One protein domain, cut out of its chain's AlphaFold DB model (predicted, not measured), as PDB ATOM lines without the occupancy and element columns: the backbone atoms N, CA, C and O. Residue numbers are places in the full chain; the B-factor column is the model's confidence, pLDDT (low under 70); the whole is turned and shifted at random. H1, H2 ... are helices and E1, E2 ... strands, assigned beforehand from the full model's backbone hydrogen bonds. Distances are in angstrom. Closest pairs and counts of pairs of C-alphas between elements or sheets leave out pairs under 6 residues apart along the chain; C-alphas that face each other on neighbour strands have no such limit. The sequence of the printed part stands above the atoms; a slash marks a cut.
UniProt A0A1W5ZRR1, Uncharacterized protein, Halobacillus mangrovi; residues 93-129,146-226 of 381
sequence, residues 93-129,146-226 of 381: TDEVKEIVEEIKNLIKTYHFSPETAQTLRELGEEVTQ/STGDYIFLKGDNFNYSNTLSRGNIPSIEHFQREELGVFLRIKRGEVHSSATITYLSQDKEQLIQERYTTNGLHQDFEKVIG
ATOM      1  N   THR A  93     138.714 169.814 196.967       65.38
ATOM      2  CA  THR A  93     139.900 169.358 197.702       65.38
ATOM      3  C   THR A  93     141.206 169.420 196.907       65.38
ATOM      4  O   THR A  93     142.261 169.616 197.516       65.38
ATOM      5  N   ASP A  94     141.163 169.240 195.588       79.00
ATOM      6  CA  ASP A  94     142.350 169.288 194.732       79.00
ATOM      7  C   ASP A  94     142.775 170.742 194.479       79.00
ATOM      8  O   ASP A  94     143.951 171.066 194.648       79.00
ATOM      9  N   GLU A  95     141.815 171.646 194.259       86.88
ATOM     10  CA  GLU A  95     142.064 173.088 194.093       86.88
ATOM     11  C   GLU A  95     142.740 173.722 195.324       86.88
ATOM     12  O   GLU A  95     143.719 174.463 195.204       86.88
ATOM     13  N   VAL A  96     142.269 173.400 196.539       90.75
ATOM     14  CA  VAL A  96     142.886 173.882 197.792       90.75
ATOM     15  C   VAL A  96     144.352 173.461 197.869       90.75
ATOM     16  O   VAL A  96     145.215 174.255 198.250       90.75
ATOM     17  N   LYS A  97     144.648 172.208 197.516       91.44
ATOM     18  CA  LYS A  97     146.007 171.667 197.573       91.44
ATOM     19  C   LYS A  97     146.926 172.359 196.568       91.44
ATOM     20  O   LYS A  97     148.065 172.664 196.919       91.44
ATOM     21  N   GLU A  98     146.442 172.610 195.356       92.88
ATOM     22  CA  GLU A  98     147.194 173.317 194.317       92.88
ATOM     23  C   GLU A  98     147.549 174.741 194.750       92.88
ATOM     24  O   GLU A  98     148.727 175.104 194.733       92.88
ATOM     25  N   ILE A  99     146.574 175.498 195.263       93.69
ATOM     26  CA  ILE A  99     146.797 176.869 195.744       93.69
ATOM     27  C   ILE A  99     147.764 176.904 196.928       93.69
ATOM     28  O   ILE A  99     148.648 177.759 196.982       93.69
ATOM     29  N   VAL A 100     147.637 175.977 197.883       94.56
ATOM     30  CA  VAL A 100     148.564 175.900 199.022       94.56
ATOM     31  C   VAL A 100     149.999 175.672 198.535       94.56
ATOM     32  O   VAL A 100     150.911 176.360 198.996       94.56
ATOM     33  N   GLU A 101     150.220 174.754 197.593       94.62
ATOM     34  CA  GLU A 101     151.559 174.499 197.048       94.62
ATOM     35  C   GLU A 101     152.084 175.663 196.195       94.62
ATOM     36  O   GLU A 101     153.268 175.999 196.281       94.62
ATOM     37  N   GLU A 102     151.224 176.345 195.440       94.12
ATOM     38  CA  GLU A 102     151.595 177.553 194.699       94.12
ATOM     39  C   GLU A 102     152.045 178.683 195.639       94.12
ATOM     40  O   GLU A 102     153.133 179.239 195.463       94.12
ATOM     41  N   ILE A 103     151.281 178.957 196.704       94.19
ATOM     42  CA  ILE A 103     151.639 179.939 197.740       94.19
ATOM     43  C   ILE A 103     152.980 179.572 198.391       94.19
ATOM     44  O   ILE A 103     153.841 180.437 198.587       94.19
ATOM     45  N   LYS A 104     153.188 178.291 198.722       94.56
ATOM     46  CA  LYS A 104     154.438 177.811 199.331       94.56
ATOM     47  C   LYS A 104     155.628 178.027 198.409       94.56
ATOM     48  O   LYS A 104     156.653 178.536 198.864       94.56
ATOM     49  N   ASN A 105     155.492 177.678 197.133       92.38
ATOM     50  CA  ASN A 105     156.532 177.891 196.130       92.38
ATOM     51  C   ASN A 105     156.853 179.375 195.985       92.38
ATOM     52  O   ASN A 105     158.017 179.759 196.048       92.38
ATOM     53  N   LEU A 106     155.830 180.220 195.901       91.94
ATOM     54  CA  LEU A 106     155.991 181.660 195.787       91.94
ATOM     55  C   LEU A 106     156.764 182.262 196.974       91.94
ATOM     56  O   LEU A 106     157.728 183.003 196.775       91.94
ATOM     57  N   ILE A 107     156.392 181.904 198.206       91.00
ATOM     58  CA  ILE A 107     157.073 182.385 199.417       91.00
ATOM     59  C   ILE A 107     158.520 181.882 199.471       91.00
ATOM     60  O   ILE A 107     159.416 182.659 199.799       91.00
ATOM     61  N   LYS A 108     158.766 180.618 199.107       89.12
ATOM     62  CA  LYS A 108     160.115 180.034 199.064       89.12
ATOM     63  C   LYS A 108     160.996 180.648 197.977       89.12
ATOM     64  O   LYS A 108     162.194 180.791 198.182       89.12
ATOM     65  N   THR A 109     160.441 180.992 196.819       87.00
ATOM     66  CA  THR A 109     161.209 181.570 195.709       87.00
ATOM     67  C   THR A 109     161.531 183.035 195.970       87.00
ATOM     68  O   THR A 109     162.687 183.446 195.871       87.00
ATOM     69  N   TYR A 110     160.524 183.823 196.340       83.69
ATOM     70  CA  TYR A 110     160.630 185.280 196.362       83.69
ATOM     71  C   TYR A 110     160.788 185.873 197.769       83.69
ATOM     72  O   TYR A 110     160.975 187.078 197.891       83.69
ATOM     73  N   HIS A 111     160.762 185.065 198.837       82.81
ATOM     74  CA  HIS A 111     161.099 185.472 200.210       82.81
ATOM     75  C   HIS A 111     160.441 186.791 200.663       82.81
ATOM     76  O   HIS A 111     161.111 187.712 201.126       82.81
ATOM     77  N   PHE A 112     159.112 186.884 200.558       83.81
ATOM     78  CA  PHE A 112     158.327 188.059 200.974       83.81
ATOM     79  C   PHE A 112     158.633 189.364 200.217       83.81
ATOM     80  O   PHE A 112     158.327 190.449 200.721       83.81
ATOM     81  N   SER A 113     159.184 189.286 199.006       82.06
ATOM     82  CA  SER A 113     159.456 190.457 198.172       82.06
ATOM     83  C   SER A 113     158.177 191.219 197.753       82.06
ATOM     84  O   SER A 113     157.046 190.747 197.955       82.06
ATOM     85  N   PRO A 114     158.305 192.422 197.164       80.19
ATOM     86  CA  PRO A 114     157.177 193.117 196.543       80.19
ATOM     87  C   PRO A 114     156.478 192.279 195.464       80.19
ATOM     88  O   PRO A 114     155.250 192.271 195.412       80.19
ATOM     89  N   GLU A 115     157.235 191.508 194.679       82.44
ATOM     90  CA  GLU A 115     156.706 190.590 193.663       82.44
ATOM     91  C   GLU A 115     155.826 189.510 194.303       82.44
ATOM     92  O   GLU A 115     154.738 189.239 193.808       82.44
ATOM     93  N   THR A 116     156.230 188.985 195.471       83.69
ATOM     94  CA  THR A 116     155.402 188.050 196.258       83.69
ATOM     95  C   THR A 116     154.029 188.662 196.546       83.69
ATOM     96  O   THR A 116     153.004 188.025 196.340       83.69
ATOM     97  N   ALA A 117     153.988 189.914 197.018       84.06
ATOM     98  CA  ALA A 117     152.724 190.572 197.351       84.06
ATOM     99  C   ALA A 117     151.850 190.808 196.115       84.06
ATOM    100  O   ALA A 117     150.632 190.675 196.204       84.06
ATOM    101  N   GLN A 118     152.460 191.160 194.982       84.38
ATOM    102  CA  GLN A 118     151.731 191.373 193.741       84.38
ATOM    103  C   GLN A 118     151.091 190.074 193.250       84.38
ATOM    104  O   GLN A 118     149.884 190.046 193.037       84.38
ATOM    105  N   THR A 119     151.857 188.990 193.147       87.25
ATOM    106  CA  THR A 119     151.310 187.710 192.683       87.25
ATOM    107  C   THR A 119     150.258 187.160 193.646       87.25
ATOM    108  O   THR A 119     149.251 186.626 193.201       87.25
ATOM    109  N   LEU A 120     150.399 187.355 194.965       89.81
ATOM    110  CA  LEU A 120     149.350 186.968 195.921       89.81
ATOM    111  C   LEU A 120     148.034 187.738 195.722       89.81
ATOM    112  O   LEU A 120     146.975 187.174 195.969       89.81
ATOM    113  N   ARG A 121     148.085 188.998 195.266       87.50
ATOM    114  CA  ARG A 121     146.887 189.778 194.887       87.50
ATOM    115  C   ARG A 121     146.287 189.346 193.555       87.50
ATOM    116  O   ARG A 121     145.125 189.630 193.295       87.50
ATOM    117  N   GLU A 122     147.092 188.753 192.683       87.50
ATOM    118  CA  GLU A 122     146.623 188.202 191.410       87.50
ATOM    119  C   GLU A 122     145.967 186.831 191.630       87.50
ATOM    120  O   GLU A 122     144.952 186.534 191.006       87.50
ATOM    121  N   LEU A 123     146.507 186.033 192.557       87.44
ATOM    122  CA  LEU A 123     145.988 184.718 192.936       87.44
ATOM    123  C   LEU A 123     144.773 184.785 193.875       87.44
ATOM    124  O   LEU A 123     143.938 183.883 193.861       87.44
ATOM    125  N   GLY A 124     144.670 185.817 194.713       88.38
ATOM    126  CA  GLY A 124     143.629 185.923 195.732       88.38
ATOM    127  C   GLY A 124     143.267 187.357 196.103       88.38
ATOM    128  O   GLY A 124     143.778 188.331 195.559       88.38
ATOM    129  N   GLU A 125     142.358 187.495 197.063       88.06
ATOM    130  CA  GLU A 125     141.876 188.786 197.547       88.06
ATOM    131  C   GLU A 125     142.689 189.228 198.769       88.06
ATOM    132  O   GLU A 125     142.662 188.575 199.814       88.06
ATOM    133  N   GLU A 126     143.401 190.353 198.663       87.12
ATOM    134  CA  GLU A 126     143.990 190.997 199.838       87.12
ATOM    135  C   GLU A 126     142.894 191.688 200.658       87.12
ATOM    136  O   GLU A 126     142.155 192.535 200.158       87.12
ATOM    137  N   VAL A 127     142.836 191.366 201.945       83.38
ATOM    138  CA  VAL A 127     141.808 191.842 202.881       83.38
ATOM    139  C   VAL A 127     142.381 192.653 204.044       83.38
ATOM    140  O   VAL A 127     141.682 192.997 205.001       83.38
ATOM    141  N   THR A 128     143.660 193.017 203.954       70.69
ATOM    142  CA  THR A 128     144.348 193.849 204.938       70.69
ATOM    143  C   THR A 128     143.611 195.175 205.155       70.69
ATOM    144  O   THR A 128     143.520 196.009 204.254       70.69
ATOM    145  N   GLN A 129     143.132 195.429 206.378       57.81
ATOM    146  CA  GLN A 129     142.624 196.753 206.748       57.81
ATOM    147  C   GLN A 129     143.791 197.747 206.828       57.81
ATOM    148  O   GLN A 129     144.422 197.919 207.878       57.81
ATOM    149  N   SER A 146     154.563 194.972 209.429       78.56
ATOM    150  CA  SER A 146     153.403 195.035 208.536       78.56
ATOM    151  C   SER A 146     152.756 193.656 208.436       78.56
ATOM    152  O   SER A 146     153.440 192.681 208.118       78.56
ATOM    153  N   THR A 147     151.448 193.571 208.655       82.25
ATOM    154  CA  THR A 147     150.682 192.334 208.453       82.25
ATOM    155  C   THR A 147     149.841 192.469 207.191       82.25
ATOM    156  O   THR A 147     149.139 193.467 207.061       82.25
ATOM    157  N   GLY A 148     149.909 191.488 206.294       87.12
ATOM    158  CA  GLY A 148     149.039 191.352 205.129       87.12
ATOM    159  C   GLY A 148     148.211 190.073 205.229       87.12
ATOM    160  O   GLY A 148     148.777 189.007 205.470       87.12
ATOM    161  N   ASP A 149     146.899 190.184 205.051       90.19
ATOM    162  CA  ASP A 149     145.970 189.051 205.078       90.19
ATOM    163  C   ASP A 149     145.386 188.848 203.672       90.19
ATOM    164  O   ASP A 149     144.957 189.811 203.032       90.19
ATOM    165  N   TYR A 150     145.358 187.601 203.205       91.62
ATOM    166  CA  TYR A 150     144.890 187.206 201.877       91.62
ATOM    167  C   TYR A 150     143.930 186.021 201.974       91.62
ATOM    168  O   TYR A 150     144.078 185.145 202.830       91.62
ATOM    169  N   ILE A 151     142.963 185.991 201.066       92.44
ATOM    170  CA  ILE A 151     141.966 184.932 200.935       92.44
ATOM    171  C   ILE A 151     142.024 184.356 199.527       92.44
ATOM    172  O   ILE A 151     142.076 185.104 198.553       92.44
ATOM    173  N   PHE A 152     141.919 183.035 199.425       93.12
ATOM    174  CA  PHE A 152     141.807 182.312 198.163       93.12
ATOM    175  C   PHE A 152     140.608 181.368 198.228       93.12
ATOM    176  O   PHE A 152     140.244 180.904 199.314       93.12
ATOM    177  N   LEU A 153     140.011 181.087 197.064       91.50
ATOM    178  CA  LEU A 153     138.787 180.282 196.942       91.50
ATOM    179  C   LEU A 153     137.674 180.822 197.855       91.50
ATOM    180  O   LEU A 153     137.221 180.170 198.796       91.50
ATOM    181  N   LYS A 154     137.306 182.084 197.626       89.25
ATOM    182  CA  LYS A 154     136.269 182.779 198.386       89.25
ATOM    183  C   LYS A 154     134.893 182.396 197.850       89.25
ATOM    184  O   LYS A 154     134.607 182.651 196.683       89.25
ATOM    185  N   GLY A 155     134.035 181.857 198.708       84.12
ATOM    186  CA  GLY A 155     132.625 181.657 198.390       84.12
ATOM    187  C   GLY A 155     131.848 182.976 198.411       84.12
ATOM    188  O   GLY A 155     132.175 183.895 199.168       84.12
ATOM    189  N   ASP A 156     130.769 183.056 197.631       81.12
ATOM    190  CA  ASP A 156     129.974 184.280 197.424       81.12
ATOM    191  C   ASP A 156     129.468 184.937 198.723       81.12
ATOM    192  O   ASP A 156     129.273 186.152 198.792       81.12
ATOM    193  N   ASN A 157     129.275 184.141 199.778       78.94
ATOM    194  CA  ASN A 157     128.722 184.588 201.056       78.94
ATOM    195  C   ASN A 157     129.782 185.045 202.076       78.94
ATOM    196  O   ASN A 157     129.424 185.536 203.151       78.94
ATOM    197  N   PHE A 158     131.079 184.899 201.784       81.75
ATOM    198  CA  PHE A 158     132.125 185.251 202.741       81.75
ATOM    199  C   PHE A 158     132.397 186.756 202.753       81.75
ATOM    200  O   PHE A 158     132.889 187.337 201.784       81.75
ATOM    201  N   ASN A 159     132.140 187.398 203.894       79.25
ATOM    202  CA  ASN A 159     132.439 188.812 204.093       79.25
ATOM    203  C   ASN A 159     133.453 189.028 205.225       79.25
ATOM    204  O   ASN A 159     133.070 189.120 206.393       79.25
ATOM    205  N   TYR A 160     134.723 189.205 204.845       74.00
ATOM    206  CA  TYR A 160     135.852 189.410 205.758       74.00
ATOM    207  C   TYR A 160     135.646 190.554 206.762       74.00
ATOM    208  O   TYR A 160     136.003 190.415 207.932       74.00
ATOM    209  N   SER A 161     135.051 191.682 206.343       70.31
ATOM    210  CA  SER A 161     134.934 192.868 207.207       70.31
ATOM    211  C   SER A 161     134.050 192.634 208.429       70.31
ATOM    212  O   SER A 161     134.206 193.320 209.438       70.31
ATOM    213  N   ASN A 162     133.123 191.678 208.331       65.38
ATOM    214  CA  ASN A 162     132.185 191.336 209.394       65.38
ATOM    215  C   ASN A 162     132.616 190.092 210.182       65.38
ATOM    216  O   ASN A 162     132.190 189.936 211.325       65.38
ATOM    217  N   THR A 163     133.433 189.213 209.593       62.44
ATOM    218  CA  THR A 163     133.829 187.932 210.200       62.44
ATOM    219  C   THR A 163     135.122 188.002 210.996       62.44
ATOM    220  O   THR A 163     135.265 187.257 211.965       62.44
ATOM    221  N   LEU A 164     136.058 188.894 210.655       65.19
ATOM    222  CA  LEU A 164     137.373 188.908 211.291       65.19
ATOM    223  C   LEU A 164     137.627 190.177 212.105       65.19
ATOM    224  O   LEU A 164     137.817 191.277 211.591       65.19
ATOM    225  N   SER A 165     137.687 189.994 213.427       59.25
ATOM    226  CA  SER A 165     138.319 190.974 214.311       59.25
ATOM    227  C   SER A 165     139.818 191.009 214.021       59.25
ATOM    228  O   SER A 165     140.444 189.968 213.815       59.25
ATOM    229  N   ARG A 166     140.388 192.216 213.993       58.41
ATOM    230  CA  ARG A 166     141.784 192.478 213.622       58.41
ATOM    231  C   ARG A 166     142.745 191.493 214.301       58.41
ATOM    232  O   ARG A 166     142.872 191.508 215.521       58.41
ATOM    233  N   GLY A 167     143.435 190.677 213.505       59.78
ATOM    234  CA  GLY A 167     144.440 189.727 213.990       59.78
ATOM    235  C   GLY A 167     143.937 188.309 214.287       59.78
ATOM    236  O   GLY A 167     144.767 187.439 214.539       59.78
ATOM    237  N   ASN A 168     142.639 188.019 214.179       69.12
ATOM    238  CA  ASN A 168     142.126 186.658 214.371       69.12
ATOM    239  C   ASN A 168     142.205 185.832 213.079       69.12
ATOM    240  O   ASN A 168     142.195 186.383 211.977       69.12
ATOM    241  N   ILE A 169     142.345 184.517 213.226       76.44
ATOM    242  CA  ILE A 169     142.229 183.541 212.133       76.44
ATOM    243  C   ILE A 169     140.729 183.249 211.943       76.44
ATOM    244  O   ILE A 169     140.010 183.217 212.947       76.44
ATOM    245  N   PRO A 170     140.228 183.089 210.702       85.44
ATOM    246  CA  PRO A 170     138.830 182.736 210.483       85.44
ATOM    247  C   PRO A 170     138.467 181.426 211.188       85.44
ATOM    248  O   PRO A 170     139.288 180.516 211.304       85.44
ATOM    249  N   SER A 171     137.239 181.350 211.696       86.88
ATOM    250  CA  SER A 171     136.767 180.165 212.406       86.88
ATOM    251  C   SER A 171     136.564 178.986 211.449       86.88
ATOM    252  O   SER A 171     136.353 179.175 210.248       86.88
ATOM    253  N   ILE A 172     136.630 177.760 211.975       90.12
ATOM    254  CA  ILE A 172     136.554 176.529 211.174       90.12
ATOM    255  C   ILE A 172     135.247 176.418 210.377       90.12
ATOM    256  O   ILE A 172     135.249 175.881 209.273       90.12
ATOM    257  N   GLU A 173     134.152 176.989 210.879       89.50
ATOM    258  CA  GLU A 173     132.836 176.941 210.241       89.50
ATOM    259  C   GLU A 173     132.834 177.625 208.867       89.50
ATOM    260  O   GLU A 173     132.112 177.196 207.971       89.50
ATOM    261  N   HIS A 174     133.657 178.660 208.668       90.12
ATOM    262  CA  HIS A 174     133.793 179.309 207.361       90.12
ATOM    263  C   HIS A 174     134.444 178.389 206.326       90.12
ATOM    264  O   HIS A 174     134.047 178.388 205.164       90.12
ATOM    265  N   PHE A 175     135.395 177.566 206.761       91.19
ATOM    266  CA  PHE A 175     136.030 176.581 205.897       91.19
ATOM    267  C   PHE A 175     135.104 175.388 205.632       91.19
ATOM    268  O   PHE A 175     134.967 174.945 204.496       91.19
ATOM    269  N   GLN A 176     134.408 174.895 206.661       90.12
ATOM    270  CA  GLN A 176     133.484 173.759 206.542       90.12
ATOM    271  C   GLN A 176     132.255 174.059 205.677       90.12
ATOM    272  O   GLN A 176     131.727 173.154 205.038       90.12
ATOM    273  N   ARG A 177     131.799 175.317 205.653       89.81
ATOM    274  CA  ARG A 177     130.704 175.776 204.783       89.81
ATOM    275  C   ARG A 177     131.167 176.173 203.381       89.81
ATOM    276  O   ARG A 177     130.359 176.710 202.632       89.81
ATOM    277  N   GLU A 178     132.441 175.944 203.052       87.75
ATOM    278  CA  GLU A 178     133.036 176.278 201.749       87.75
ATOM    279  C   GLU A 178     132.919 177.781 201.409       87.75
ATOM    280  O   GLU A 178     132.955 178.198 200.257       87.75
ATOM    281  N   GLU A 179     132.806 178.630 202.437       89.56
ATOM    282  CA  GLU A 179     132.830 180.089 202.296       89.56
ATOM    283  C   GLU A 179     134.275 180.589 202.109       89.56
ATOM    284  O   GLU A 179     134.510 181.643 201.519       89.56
ATOM    285  N   LEU A 180     135.253 179.832 202.610       90.44
ATOM    286  CA  LEU A 180     136.672 180.156 202.569       90.44
ATOM    287  C   LEU A 180     137.502 178.885 202.361       90.44
ATOM    288  O   LEU A 180     137.515 178.023 203.235       90.44
ATOM    289  N   GLY A 181     138.229 178.777 201.247       92.06
ATOM    290  CA  GLY A 181     139.122 177.635 201.017       92.06
ATOM    291  C   GLY A 181     140.478 177.783 201.707       92.06
ATOM    292  O   GLY A 181     140.882 176.912 202.482       92.06
ATOM    293  N   VAL A 182     141.182 178.894 201.460       94.75
ATOM    294  CA  VAL A 182     142.530 179.131 202.006       94.75
ATOM    295  C   VAL A 182     142.652 180.546 202.554       94.75
ATOM    296  O   VAL A 182     142.304 181.529 201.899       94.75
ATOM    297  N   PHE A 183     143.213 180.650 203.753       93.94
ATOM    298  CA  PHE A 183     143.583 181.909 204.381       93.94
ATOM    299  C   PHE A 183     145.101 181.996 204.517       93.94
ATOM    300  O   PHE A 183     145.732 181.090 205.054       93.94
ATOM    301  N   LEU A 184     145.693 183.101 204.073       93.94
ATOM    302  CA  LEU A 184     147.117 183.371 204.224       93.94
ATOM    303  C   LEU A 184     147.308 184.646 205.034       93.94
ATOM    304  O   LEU A 184     146.785 185.704 204.694       93.94
ATOM    305  N   ARG A 185     148.153 184.562 206.054       91.44
ATOM    306  CA  ARG A 185     148.644 185.719 206.794       91.44
ATOM    307  C   ARG A 185     150.143 185.847 206.634       91.44
ATOM    308  O   ARG A 185     150.891 184.926 206.949       91.44
ATOM    309  N   ILE A 186     150.588 187.026 206.233       89.94
ATOM    310  CA  ILE A 186     151.993 187.395 206.145       89.94
ATOM    311  C   ILE A 186     152.277 188.453 207.205       89.94
ATOM    312  O   ILE A 186     151.680 189.520 207.192       89.94
ATOM    313  N   LYS A 187     153.217 188.184 208.110       87.88
ATOM    314  CA  LYS A 187     153.787 189.177 209.030       87.88
ATOM    315  C   LYS A 187     155.190 189.505 208.525       87.88
ATOM    316  O   LYS A 187     156.020 188.605 208.463       87.88
ATOM    317  N   ARG A 188     155.460 190.755 208.149       85.31
ATOM    318  CA  ARG A 188     156.797 191.224 207.746       85.31
ATOM    319  C   ARG A 188     157.339 192.149 208.817       85.31
ATOM    320  O   ARG A 188     156.722 193.169 209.106       85.31
ATOM    321  N   GLY A 189     158.475 191.799 209.392       78.38
ATOM    322  CA  GLY A 189     159.273 192.673 210.240       78.38
ATOM    323  C   GLY A 189     160.646 192.901 209.621       78.38
ATOM    324  O   GLY A 189     161.059 192.155 208.735       78.38
ATOM    325  N   GLU A 190     161.367 193.906 210.121       71.12
ATOM    326  CA  GLU A 190     162.736 194.209 209.672       71.12
ATOM    327  C   GLU A 190     163.680 193.017 209.833       71.12
ATOM    328  O   GLU A 190     164.539 192.773 208.992       71.12
ATOM    329  N   VAL A 191     163.504 192.271 210.927       70.19
ATOM    330  CA  VAL A 191     164.360 191.135 211.264       70.19
ATOM    331  C   VAL A 191     163.659 189.816 210.972       70.19
ATOM    332  O   VAL A 191     164.294 188.917 210.445       70.19
ATOM    333  N   HIS A 192     162.365 189.684 211.275       78.12
ATOM    334  CA  HIS A 192     161.632 188.422 211.154       78.12
ATOM    335  C   HIS A 192     160.412 188.590 210.254       78.12
ATOM    336  O   HIS A 192     159.524 189.387 210.557       78.12
ATOM    337  N   SER A 193     160.344 187.801 209.182       86.19
ATOM    338  CA  SER A 193     159.137 187.660 208.370       86.19
ATOM    339  C   SER A 193     158.597 186.237 208.458       86.19
ATOM    340  O   SER A 193     159.350 185.267 208.580       86.19
ATOM    341  N   SER A 194     157.276 186.101 208.421       89.81
ATOM    342  CA  SER A 194     156.608 184.807 208.472       89.81
ATOM    343  C   SER A 194     155.337 184.780 207.641       89.81
ATOM    344  O   SER A 194     154.624 185.781 207.568       89.81
ATOM    345  N   ALA A 195     155.031 183.613 207.088       92.31
ATOM    346  CA  ALA A 195     153.767 183.310 206.438       92.31
ATOM    347  C   ALA A 195     153.071 182.187 207.192       92.31
ATOM    348  O   ALA A 195     153.717 181.218 207.584       92.31
ATOM    349  N   THR A 196     151.760 182.302 207.333       92.88
ATOM    350  CA  THR A 196     150.897 181.284 207.915       92.88
ATOM    351  C   THR A 196     149.765 181.009 206.941       92.88
ATOM    352  O   THR A 196     148.979 181.910 206.659       92.88
ATOM    353  N   ILE A 197     149.693 179.781 206.437       94.94
ATOM    354  CA  ILE A 197     148.626 179.297 205.561       94.94
ATOM    355  C   ILE A 197     147.680 178.454 206.413       94.94
ATOM    356  O   ILE A 197     148.135 177.541 207.099       94.94
ATOM    357  N   THR A 198     146.385 178.739 206.366       94.75
ATOM    358  CA  THR A 198     145.334 178.012 207.080       94.75
ATOM    359  C   THR A 198     144.303 177.501 206.083       94.75
ATOM    360  O   THR A 198     143.821 178.263 205.245       94.75
ATOM    361  N   TYR A 199     143.966 176.218 206.175       94.75
ATOM    362  CA  TYR A 199     143.010 175.555 205.290       94.75
ATOM    363  C   TYR A 199     142.398 174.326 205.975       94.75
ATOM    364  O   TYR A 199     142.880 173.877 207.018       94.75
ATOM    365  N   LEU A 200     141.316 173.790 205.413       93.88
ATOM    366  CA  LEU A 200     140.629 172.621 205.965       93.88
ATOM    367  C   LEU A 200     141.343 171.315 205.584       93.88
ATOM    368  O   LEU A 200     141.838 171.164 204.466       93.88
ATOM    369  N   SER A 201     141.391 170.354 206.502       91.00
ATOM    370  CA  SER A 201     141.859 168.995 206.228       91.00
ATOM    371  C   SER A 201     140.973 168.275 205.207       91.00
ATOM    372  O   SER A 201     139.811 168.620 205.006       91.00
ATOM    373  N   GLN A 202     141.520 167.238 204.564       87.19
ATOM    374  CA  GLN A 202     140.802 166.464 203.539       87.19
ATOM    375  C   GLN A 202     139.543 165.766 204.075       87.19
ATOM    376  O   GLN A 202     138.575 165.604 203.340       87.19
ATOM    377  N   ASP A 203     139.545 165.377 205.350       86.56
ATOM    378  CA  ASP A 203     138.382 164.813 206.048       86.56
ATOM    379  C   ASP A 203     137.333 165.874 206.440       86.56
ATOM    380  O   ASP A 203     136.264 165.528 206.931       86.56
ATOM    381  N   LYS A 204     137.608 167.161 206.187       86.69
ATOM    382  CA  LYS A 204     136.775 168.325 206.523       86.69
ATOM    383  C   LYS A 204     136.552 168.558 208.028       86.69
ATOM    384  O   LYS A 204     135.707 169.373 208.411       86.69
ATOM    385  N   GLU A 205     137.320 167.906 208.897       87.62
ATOM    386  CA  GLU A 205     137.097 167.967 210.349       87.62
ATOM    387  C   GLU A 205     137.990 168.976 211.080       87.62
ATOM    388  O   GLU A 205     137.636 169.436 212.166       87.62
ATOM    389  N   GLN A 206     139.159 169.316 210.531       90.19
ATOM    390  CA  GLN A 206     140.203 170.021 211.273       90.19
ATOM    391  C   GLN A 206     140.864 171.117 210.440       90.19
ATOM    392  O   GLN A 206     141.075 170.980 209.240       90.19
ATOM    393  N   LEU A 207     141.262 172.213 211.089       91.44
ATOM    394  CA  LEU A 207     142.094 173.213 210.426       91.44
ATOM    395  C   LEU A 207     143.555 172.782 210.436       91.44
ATOM    396  O   LEU A 207     144.140 172.518 211.492       91.44
ATOM    397  N   ILE A 208     144.161 172.788 209.259       91.81
ATOM    398  CA  ILE A 208     145.596 172.655 209.073       91.81
ATOM    399  C   ILE A 208     146.197 174.052 209.012       91.81
ATOM    400  O   ILE A 208     145.676 174.935 208.332       91.81
ATOM    401  N   GLN A 209     147.313 174.231 209.708       92.44
ATOM    402  CA  GLN A 209     148.115 175.437 209.616       92.44
ATOM    403  C   GLN A 209     149.549 175.092 209.231       92.44
ATOM    404  O   GLN A 209     150.184 174.263 209.879       92.44
ATOM    405  N   GLU A 210     150.061 175.743 208.192       93.25
ATOM    406  CA  GLU A 210     151.441 175.622 207.728       93.25
ATOM    407  C   GLU A 210     152.150 176.969 207.880       93.25
ATOM    408  O   GLU A 210     151.684 177.984 207.360       93.25
ATOM    409  N   ARG A 211     153.276 176.999 208.602       90.38
ATOM    410  CA  ARG A 211     154.015 178.234 208.893       90.38
ATOM    411  C   ARG A 211     155.425 178.215 208.317       90.38
ATOM    412  O   ARG A 211     156.190 177.304 208.594       90.38
ATOM    413  N   TYR A 212     155.799 179.280 207.619       89.81
ATOM    414  CA  TYR A 212     157.161 179.544 207.158       89.81
ATOM    415  C   TYR A 212     157.735 180.764 207.880       89.81
ATOM    416  O   TYR A 212     157.021 181.746 208.098       89.81
ATOM    417  N   THR A 213     159.020 180.734 208.234       86.00
ATOM    418  CA  THR A 213     159.726 181.870 208.849       86.00
ATOM    419  C   THR A 213     161.077 182.096 208.167       86.00
ATOM    420  O   THR A 213     161.792 181.141 207.885       86.00
ATOM    421  N   THR A 214     161.451 183.353 207.905       78.44
ATOM    422  CA  THR A 214     162.716 183.685 207.210       78.44
ATOM    423  C   THR A 214     163.964 183.404 208.034       78.44
ATOM    424  O   THR A 214     165.044 183.238 207.476       78.44
ATOM    425  N   ASN A 215     163.819 183.370 209.358       68.38
ATOM    426  CA  ASN A 215     164.932 183.210 210.293       68.38
ATOM    427  C   ASN A 215     164.992 181.798 210.883       68.38
ATOM    428  O   ASN A 215     165.793 181.540 211.784       68.38
ATOM    429  N   GLY A 216     164.143 180.890 210.394       59.09
ATOM    430  CA  GLY A 216     164.245 179.474 210.701       59.09
ATOM    431  C   GLY A 216     165.516 178.881 210.091       59.09
ATOM    432  O   GLY A 216     165.958 179.282 209.017       59.09
ATOM    433  N   LEU A 217     166.096 177.886 210.763       54.66
ATOM    434  CA  LEU A 217     167.171 177.051 210.203       54.66
ATOM    435  C   LEU A 217     166.719 176.269 208.959       54.66
ATOM    436  O   LEU A 217     167.553 175.834 208.167       54.66
ATOM    437  N   HIS A 218     165.405 176.104 208.795       63.16
ATOM    438  CA  HIS A 218     164.774 175.375 207.709       63.16
ATOM    439  C   HIS A 218     163.896 176.323 206.895       63.16
ATOM    440  O   HIS A 218     162.996 176.970 207.426       63.16
ATOM    441  N   GLN A 219     164.155 176.387 205.590       70.56
ATOM    442  CA  GLN A 219     163.340 177.123 204.622       70.56
ATOM    443  C   GLN A 219     162.126 176.284 204.189       70.56
ATOM    444  O   GLN A 219     161.800 176.192 203.005       70.56
ATOM    445  N   ASP A 220     161.460 175.657 205.156       83.94
ATOM    446  CA  ASP A 220     160.305 174.795 204.942       83.94
ATOM    447  C   ASP A 220     159.116 175.238 205.791       83.94
ATOM    448  O   ASP A 220     159.233 176.047 206.712       83.94
ATOM    449  N   PHE A 221     157.936 174.756 205.408       88.00
ATOM    450  CA  PHE A 221     156.694 175.054 206.103       88.00
ATOM    451  C   PHE A 221     156.451 174.033 207.208       88.00
ATOM    452  O   PHE A 221     156.357 172.833 206.953       88.00
ATOM    453  N   GLU A 222     156.275 174.528 208.427       88.19
ATOM    454  CA  GLU A 222     155.934 173.713 209.579       88.19
ATOM    455  C   GLU A 222     154.430 173.539 209.716       88.19
ATOM    456  O   GLU A 222     153.688 174.499 209.923       88.19
ATOM    457  N   LYS A 223     153.990 172.285 209.610       89.69
ATOM    458  CA  LYS A 223     152.578 171.897 209.622       89.69
ATOM    459  C   LYS A 223     152.078 171.514 211.013       89.69
ATOM    460  O   LYS A 223     152.712 170.693 211.676       89.69
ATOM    461  N   VAL A 224     150.904 172.012 211.395       87.38
ATOM    462  CA  VAL A 224     150.109 171.562 212.548       87.38
ATOM    463  C   VAL A 224     148.691 171.231 212.108       87.38
ATOM    464  O   VAL A 224     148.082 171.940 211.309       87.38
ATOM    465  N   ILE A 225     148.179 170.130 212.647       87.19
ATOM    466  CA  ILE A 225     146.835 169.609 212.406       87.19
ATOM    467  C   ILE A 225     145.973 169.910 213.641       87.19
ATOM    468  O   ILE A 225     146.455 169.818 214.772       87.19
ATOM    469  N   GLY A 226     144.713 170.297 213.430       85.44
ATOM    470  CA  GLY A 226     143.838 170.741 214.517       85.44
ATOM    471  C   GLY A 226     144.304 172.067 215.115       85.44
ATOM    472  O   GLY A 226     144.291 172.246 216.328       85.44
TER     473      GLY A 226
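Overview. This is residues 93 to 129 and 146 to 226 of the 381 residues of an uncharacterized protein of Halobacillus mangrovi (UniProt A0A1W5ZRR1). An antiparallel sheet of five strands forms a twisted slab, with a helical hairpin, H1 and H2, laid along the strands over one of its faces. The short helices H3 and H4 sit at one end of the sheet: H4 is beside the strands, towards the opposite face, and H3 is off the sheet. The printed part has 118 residues, with four named helices and five named strands in the order H1 H2 E1 H3 H4 E2 E3 E4 E5, and the sheet runs E1 E2 E3 E4 E5. The class is mixed, helices and strands. The whole is compact, with a radius of gyration of the C-alphas of 13.5 A, and spans 36 by 29 by 23 A.

Arrangement. Begin at residue 93 with H1, residues 93 to 110, and follow it into H2, residues 114 to 123. They form a helical hairpin and touch, H1 with residues 103 to 110 alone; their closest C-alphas, of Tyr 110 and Thr 116, are 5.9 A apart, and their lines stand at a shallow tilt of 14 degrees, opposite ways. Beyond the cut comes E1, residues 146 to 154, an edge strand. Its antiparallel neighbour is E2, residues 180 to 188; look for N 148 and O 186, 2.8 A apart and within hydrogen-bond range. E2, E3 at residues 193 to 200, E4 at residues 207 to 213 and the edge strand E5 at residues 222 to 225 make a meander, each strand the antiparallel neighbour of the one before. Pairs within hydrogen-bond range are N 185 and O 196 at 2.8 A for E2 and E3, N 197 and O 210 at 2.8 A for E3 and E4, and N 209 and O 224 at 2.9 A for E4 and E5. The sheet is twisted, with C-alphas up to 4.4 A off its best plane. H1 and H2 are on the same face of this sheet, giving two layers, helices on one face of a sheet. H1 has a height over the sheet of 9.3 A and lies over E2 and E3, running along the strands at 7 degrees to E2 on the local plane; the closest C-alphas of H1 and E2 are those of Val 96 and Gly 181, 6.2 A apart. H2, at a height over the sheet of 10.3 A, lies over E1. H4, residues 172 to 176, is on the opposite face from H1, over none of the strands; its closest C-alpha pair with E2 is His 174 and Leu 180, 5.7 A. H3, residues 160 to 163, is not on the sheet and is apart from H4. Every O i to N i+4 pair is within hydrogen-bond range in H2 and H4, and 13 of 14 are in H1; H3 is too short for such a pair.

Along the chain. Find C-alpha 93 at (139.900, 169.358, 197.702); from there H1 runs 26.2 A to C-alpha 110. H2 measures 14.4 A. Find C-alpha 146 at (153.403, 195.035, 208.536), where E1 begins; E1 measures 23.4 A, E2 23.5 A, E3 24.0 A and E4 19.7 A. E5 ends at C-alpha 225, at (146.835, 169.609, 212.406).

Size, cuts and confidence. The two C-alphas farthest apart, those of Asn 157 and Leu 217, are 40.2 A apart. Residues 130 to 145 are not printed, and C-alphas 129 and 146 are 11.1 A apart across this cut. Of the links printed whole, none is long. The mean pLDDT of the printed part is 84.4; look for values under 70 at residues 93 and 129, 162 to 168 and 215 to 218.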